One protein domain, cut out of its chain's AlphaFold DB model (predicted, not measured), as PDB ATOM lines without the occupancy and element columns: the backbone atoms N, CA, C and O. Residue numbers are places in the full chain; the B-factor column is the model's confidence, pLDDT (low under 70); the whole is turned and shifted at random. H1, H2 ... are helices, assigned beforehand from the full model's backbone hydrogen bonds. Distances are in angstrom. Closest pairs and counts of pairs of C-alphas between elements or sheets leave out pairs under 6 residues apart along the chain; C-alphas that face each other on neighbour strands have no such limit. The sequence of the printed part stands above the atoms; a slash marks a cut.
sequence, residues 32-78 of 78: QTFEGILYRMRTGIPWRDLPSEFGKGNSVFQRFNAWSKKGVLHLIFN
ATOM      1  N   GLN A  32     174.674 164.024 253.590       92.06
ATOM      2  CA  GLN A  32     175.516 163.502 252.507       92.06
ATOM      3  C   GLN A  32     176.460 162.400 252.992       92.06
ATOM      4  O   GLN A  32     176.656 161.403 252.304       92.06
ATOM      5  N   THR A  33     177.007 162.552 254.202       92.62
ATOM      6  CA  THR A  33     177.884 161.531 254.781       92.62
ATOM      7  C   THR A  33     177.115 160.242 255.065       92.62
ATOM      8  O   THR A  33     177.602 159.161 254.748       92.62
ATOM      9  N   PHE A  34     175.919 160.341 255.649       93.69
ATOM     10  CA  PHE A  34     175.099 159.176 255.959       93.69
ATOM     11  C   PHE A  34     174.553 158.508 254.695       93.69
ATOM     12  O   PHE A  34     174.616 157.291 254.582       93.69
ATOM     13  N   GLU A  35     174.140 159.288 253.700       95.50
ATOM     14  CA  GLU A  35     173.807 158.794 252.360       95.50
ATOM     15  C   GLU A  35     174.976 158.025 251.727       95.50
ATOM     16  O   GLU A  35     174.772 156.955 251.161       95.50
ATOM     17  N   GLY A  36     176.218 158.493 251.901       95.69
ATOM     18  CA  GLY A  36     177.412 157.755 251.480       95.69
ATOM     19  C   GLY A  36     177.601 156.425 252.213       95.69
ATOM     20  O   GLY A  36     177.978 155.427 251.599       95.69
ATOM     21  N   ILE A  37     177.299 156.380 253.514       95.19
ATOM     22  CA  ILE A  37     177.311 155.138 254.304       95.19
ATOM     23  C   ILE A  37     176.258 154.162 253.767       95.19
ATOM     24  O   ILE A  37     176.591 153.009 253.486       95.19
ATOM     25  N   LEU A  38     175.022 154.626 253.566       95.25
ATOM     26  CA  LEU A  38     173.924 153.823 253.021       95.25
ATOM     27  C   LEU A  38     174.240 153.319 251.611       95.25
ATOM     28  O   LEU A  38     174.048 152.142 251.307       95.25
ATOM     29  N   TYR A  39     174.802 154.178 250.762       96.25
ATOM     30  CA  TYR A  39     175.224 153.807 249.419       96.25
ATOM     31  C   TYR A  39     176.270 152.691 249.453       96.25
ATOM     32  O   TYR A  39     176.138 151.704 248.723       96.25
ATOM     33  N   ARG A  40     177.288 152.805 250.318       95.75
ATOM     34  CA  ARG A  40     178.299 151.755 250.501       95.75
ATOM     35  C   ARG A  40     177.669 150.464 251.011       95.75
ATOM     36  O   ARG A  40     178.027 149.397 250.527       95.75
ATOM     37  N   MET A  41     176.750 150.536 251.972       93.75
ATOM     38  CA  MET A  41     176.040 149.357 252.487       93.75
ATOM     39  C   MET A  41     175.234 148.657 251.388       93.75
ATOM     40  O   MET A  41     175.281 147.436 251.291       93.75
ATOM     41  N   ARG A  42     174.564 149.423 250.520       94.19
ATOM     42  CA  ARG A  42     173.777 148.898 249.397       94.19
ATOM     43  C   ARG A  42     174.632 148.274 248.291       94.19
ATOM     44  O   ARG A  42     174.190 147.329 247.651       94.19
ATOM     45  N   THR A  43     175.796 148.850 247.999       94.88
ATOM     46  CA  THR A  43     176.602 148.493 246.812       94.88
ATOM     47  C   THR A  43     177.827 147.637 247.116       94.88
ATOM     48  O   THR A  43     178.365 147.012 246.210       94.88
ATOM     49  N   GLY A  44     178.297 147.621 248.363       95.38
ATOM     50  CA  GLY A  44     179.482 146.874 248.783       95.38
ATOM     51  C   GLY A  44     180.820 147.453 248.314       95.38
ATOM     52  O   GLY A  44     181.858 146.877 248.635       95.38
ATOM     53  N   ILE A  45     180.829 148.582 247.596       95.50
ATOM     54  CA  ILE A  45     182.063 149.142 247.030       95.50
ATOM     55  C   ILE A  45     183.070 149.563 248.116       95.50
ATOM     56  O   ILE A  45     182.684 149.895 249.249       95.50
ATOM     57  N   PRO A  46     184.374 149.598 247.795       96.81
ATOM     58  CA  PRO A  46     185.376 150.158 248.688       96.81
ATOM     59  C   PRO A  46     185.072 151.619 249.039       96.81
ATOM     60  O   PRO A  46     184.619 152.398 248.205       96.81
ATOM     61  N   TRP A  47     185.400 152.035 250.266       96.12
ATOM     62  CA  TRP A  47     185.206 153.425 250.708       96.12
ATOM     63  C   TRP A  47     185.913 154.443 249.807       96.12
ATOM     64  O   TRP A  47     185.426 155.556 249.654       96.12
ATOM     65  N   ARG A  48     187.060 154.070 249.221       95.00
ATOM     66  CA  ARG A  48     187.838 154.918 248.302       95.00
ATOM     67  C   ARG A  48     187.107 155.226 246.995       95.00
ATOM     68  O   ARG A  48     187.381 156.274 246.423       95.00
ATOM     69  N   ASP A  49     186.179 154.365 246.598       95.88
ATOM     70  CA  ASP A  49     185.479 154.446 245.314       95.88
ATOM     71  C   ASP A  49     184.081 155.064 245.465       95.88
ATOM     72  O   ASP A  49     183.294 155.093 244.519       95.88
ATOM     73  N   LEU A  50     183.753 155.568 246.661       96.06
ATOM     74  CA  LEU A  50     182.505 156.284 246.893       96.06
ATOM     75  C   LEU A  50     182.382 157.492 245.952       96.06
ATOM     76  O   LEU A  50     183.339 158.264 245.828       96.06
ATOM     77  N   PRO A  51     181.194 157.718 245.361       94.94
ATOM     78  CA  PRO A  51     180.930 158.921 244.587       94.94
ATOM     79  C   PRO A  51     181.247 160.189 245.383       94.94
ATOM     80  O   PRO A  51     180.860 160.331 246.549       94.94
ATOM     81  N   SER A  52     181.931 161.126 244.729       92.44
ATOM     82  CA  SER A  52     182.385 162.386 245.329       92.44
ATOM     83  C   SER A  52     181.253 163.242 245.908       92.44
ATOM     84  O   SER A  52     181.489 164.035 246.822       92.44
ATOM     85  N   GLU A  53     180.019 163.044 245.439       92.50
ATOM     86  CA  GLU A  53     178.805 163.704 245.921       92.50
ATOM     87  C   GLU A  53     178.503 163.418 247.405       92.50
ATOM     88  O   GLU A  53     177.870 164.239 248.069       92.50
ATOM     89  N   PHE A  54     178.989 162.299 247.954       92.38
ATOM     90  CA  PHE A  54     178.881 161.981 249.386       92.38
ATOM     91  C   PHE A  54     180.043 162.535 250.226       92.38
ATOM     92  O   PHE A  54     180.062 162.405 251.453       92.38
ATOM     93  N   GLY A  55     181.017 163.175 249.578       91.19
ATOM     94  CA  GLY A  55     182.258 163.647 250.172       91.19
ATOM     95  C   GLY A  55     183.416 162.660 250.009       91.19
ATOM     96  O   GLY A  55     183.327 161.640 249.333       91.19
ATOM     97  N   LYS A  56     184.555 162.978 250.635       93.94
ATOM     98  CA  LYS A  56     185.753 162.132 250.566       93.94
ATOM     99  C   LYS A  56     185.491 160.798 251.265       93.94
ATOM    100  O   LYS A  56     185.188 160.790 252.458       93.94
ATOM    101  N   GLY A  57     185.723 159.686 250.570       94.75
ATOM    102  CA  GLY A  57     185.528 158.332 251.094       94.75
ATOM    103  C   GLY A  57     186.150 158.073 252.471       94.75
ATOM    104  O   GLY A  57     185.509 157.507 253.352       94.75
ATOM    105  N   ASN A  58     187.365 158.583 252.716       95.62
ATOM    106  CA  ASN A  58     188.017 158.484 254.028       95.62
ATOM    107  C   ASN A  58     187.239 159.221 255.137       95.62
ATOM    108  O   ASN A  58     187.103 158.715 256.246       95.62
ATOM    109  N   SER A  59     186.683 160.401 254.850       93.88
ATOM    110  CA  SER A  59     185.859 161.148 255.811       93.88
ATOM    111  C   SER A  59     184.539 160.436 256.109       93.88
ATOM    112  O   SER A  59     184.093 160.440 257.259       93.88
ATOM    113  N   VAL A  60     183.942 159.797 255.098       95.31
ATOM    114  CA  VAL A  60     182.743 158.964 255.268       95.31
ATOM    115  C   VAL A  60     183.055 157.760 256.157       95.31
ATOM    116  O   VAL A  60     182.361 157.537 257.148       95.31
ATOM    117  N   PHE A  61     184.155 157.053 255.888       95.94
ATOM    118  CA  PHE A  61     184.613 155.932 256.711       95.94
ATOM    119  C   PHE A  61     184.911 156.342 258.161       95.94
ATOM    120  O   PHE A  61     184.467 155.678 259.096       95.94
ATOM    121  N   GLN A  62     185.615 157.457 258.377       94.75
ATOM    122  CA  GLN A  62     185.885 157.967 259.725       94.75
ATOM    123  C   GLN A  62     184.588 158.245 260.494       94.75
ATOM    124  O   GLN A  62     184.499 157.936 261.683       94.75
ATOM    125  N   ARG A  63     183.567 158.796 259.822       92.75
ATOM    126  CA  ARG A  63     182.255 159.039 260.435       92.75
ATOM    127  C   ARG A  63     181.534 157.733 260.750       92.75
ATOM    128  O   ARG A  63     181.053 157.591 261.869       92.75
ATOM    129  N   PHE A  64     181.513 156.794 259.804       94.44
ATOM    130  CA  PHE A  64     180.962 155.452 259.997       94.44
ATOM    131  C   PHE A  64     181.578 154.774 261.225       94.44
ATOM    132  O   PHE A  64     180.854 154.367 262.129       94.44
ATOM    133  N   ASN A  65     182.909 154.739 261.312       94.94
ATOM    134  CA  ASN A  65     183.625 154.120 262.425       94.94
ATOM    135  C   ASN A  65     183.312 154.818 263.761       94.94
ATOM    136  O   ASN A  65     183.049 154.161 264.765       94.94
ATOM    137  N   ALA A  66     183.277 156.155 263.780       92.44
ATOM    138  CA  ALA A  66     182.928 156.912 264.980       92.44
ATOM    139  C   ALA A  66     181.488 156.638 265.453       92.44
ATOM    140  O   ALA A  66     181.260 156.460 266.646       92.44
ATOM    141  N   TRP A  67     180.517 156.592 264.539       92.12
ATOM    142  CA  TRP A  67     179.113 156.317 264.866       92.12
ATOM    143  C   TRP A  67     178.875 154.859 265.252       92.12
ATOM    144  O   TRP A  67     178.111 154.604 266.179       92.12
ATOM    145  N   SER A  68     179.584 153.919 264.626       92.94
ATOM    146  CA  SER A  68     179.575 152.512 265.029       92.94
ATOM    147  C   SER A  68     180.083 152.345 266.461       92.94
ATOM    148  O   SER A  68     179.409 151.723 267.274       92.94
ATOM    149  N   LYS A  69     181.229 152.952 266.805       93.12
ATOM    150  CA  LYS A  69     181.807 152.883 268.160       93.12
ATOM    151  C   LYS A  69     180.918 153.511 269.231       93.12
ATOM    152  O   LYS A  69     180.930 153.063 270.368       93.12
ATOM    153  N   LYS A  70     180.157 154.545 268.873       91.50
ATOM    154  CA  LYS A  70     179.190 155.191 269.771       91.50
ATOM    155  C   LYS A  70     177.854 154.446 269.883       91.50
ATOM    156  O   LYS A  70     176.982 154.920 270.595       91.50
ATOM    157  N   GLY A  71     177.650 153.351 269.146       91.69
ATOM    158  CA  GLY A  71     176.376 152.623 269.123       91.69
ATOM    159  C   GLY A  71     175.259 153.302 268.320       91.69
ATOM    160  O   GLY A  71     174.157 152.775 268.246       91.69
ATOM    161  N   VAL A  72     175.529 154.429 267.651       90.06
ATOM    162  CA  VAL A  72     174.530 155.167 266.855       90.06
ATOM    163  C   VAL A  72     173.943 154.297 265.750       90.06
ATOM    164  O   VAL A  72     172.737 154.292 265.544       90.06
ATOM    165  N   LEU A  73     174.791 153.567 265.021       90.38
ATOM    166  CA  LEU A  73     174.318 152.730 263.916       90.38
ATOM    167  C   LEU A  73     173.473 151.562 264.425       90.38
ATOM    168  O   LEU A  73     172.502 151.196 263.777       90.38
ATOM    169  N   HIS A  74     173.803 151.025 265.601       90.31
ATOM    170  CA  HIS A  74     172.982 150.006 266.241       90.31
ATOM    171  C   HIS A  74     171.600 150.565 266.593       90.31
ATOM    172  O   HIS A  74     170.609 149.952 266.239       90.31
ATOM    173  N   LEU A  75     171.510 151.776 267.154       89.12
ATOM    174  CA  LEU A  75     170.218 152.417 267.439       89.12
ATOM    175  C   LEU A  75     169.351 152.675 266.193       89.12
ATOM    176  O   LEU A  75     168.139 152.786 266.323       89.12
ATOM    177  N   ILE A  76     169.956 152.832 265.011       87.56
ATOM    178  CA  ILE A  76     169.234 153.137 263.763       87.56
ATOM    179  C   ILE A  76     168.762 151.867 263.039       87.56
ATOM    180  O   ILE A  76     167.721 151.897 262.391       87.56
ATOM    181  N   PHE A  77     169.547 150.787 263.087       85.38
ATOM    182  CA  PHE A  77     169.313 149.567 262.296       85.38
ATOM    183  C   PHE A  77     168.836 148.361 263.114       85.38
ATOM    184  O   PHE A  77     168.710 147.276 262.548       85.38
ATOM    185  N   ASN A  78     168.632 148.529 264.418       75.81
ATOM    186  CA  ASN A  78     168.034 147.517 265.287       75.81
ATOM    187  C   ASN A  78     166.508 147.617 265.256       75.81
ATOM    188  O   ASN A  78     165.867 146.547 265.247       75.81
TER     189      ASN A  78
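AT A GLANCE: This is residues 32 to 78 of the 78 residues of the protein "Transposase" of Xenorhabdus bovienii (UniProt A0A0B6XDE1). What is the shape? Long H2 makes a base on which H1 packs about perpendicular by its residues 33 to 37 alone, a long loop of residues 44 to 56 runs round the outside from H1 to H2, and short H3 turns off beyond H2's last end, apart from H1. What makes it up? The 47 printed residues, all helix in class, hold H1, H2 and H3 in order; compact, with a radius of gyration of the C-alphas of 10.2 A, they span 27 by 18 by 16 A.

IN THESE COORDINATES: Where does H1 lie? H1, residues 32 to 43, runs 16.1 A from C-alpha 32 at (175.516, 163.502, 252.507). What follows? H2, residues 57 to 69, runs 18.3 A; H3, residues 72 to 77, runs 8.9 A to C-alpha 77 at (169.313, 149.567, 262.296).

HOW THE PARTS SIT: Does H1 meet H2? They touch, about perpendicular at 89 degrees, through residues 33 to 37 and 60 to 64 alone; the closest C-alphas, of Thr 33 and Val 60, are 5.5 A apart. And H3? It is close to H2 but not clearly touching, the closest C-alphas, of Trp 67 and Leu 73, being 6.1 A apart; H1 and H3 are apart. Are the helix backbones complete? In H1, H2 and H3 every O i to N i+4 pair is within hydrogen-bond range.

THE WHOLE: How far does it reach? The C-alphas farthest apart, of Ser 52 and Asn 78, are 28.7 A apart. Any cut, long link or low confidence? The printed part has no cut, the link H1 to H2 is long, and no printed residue is under 70 in pLDDT.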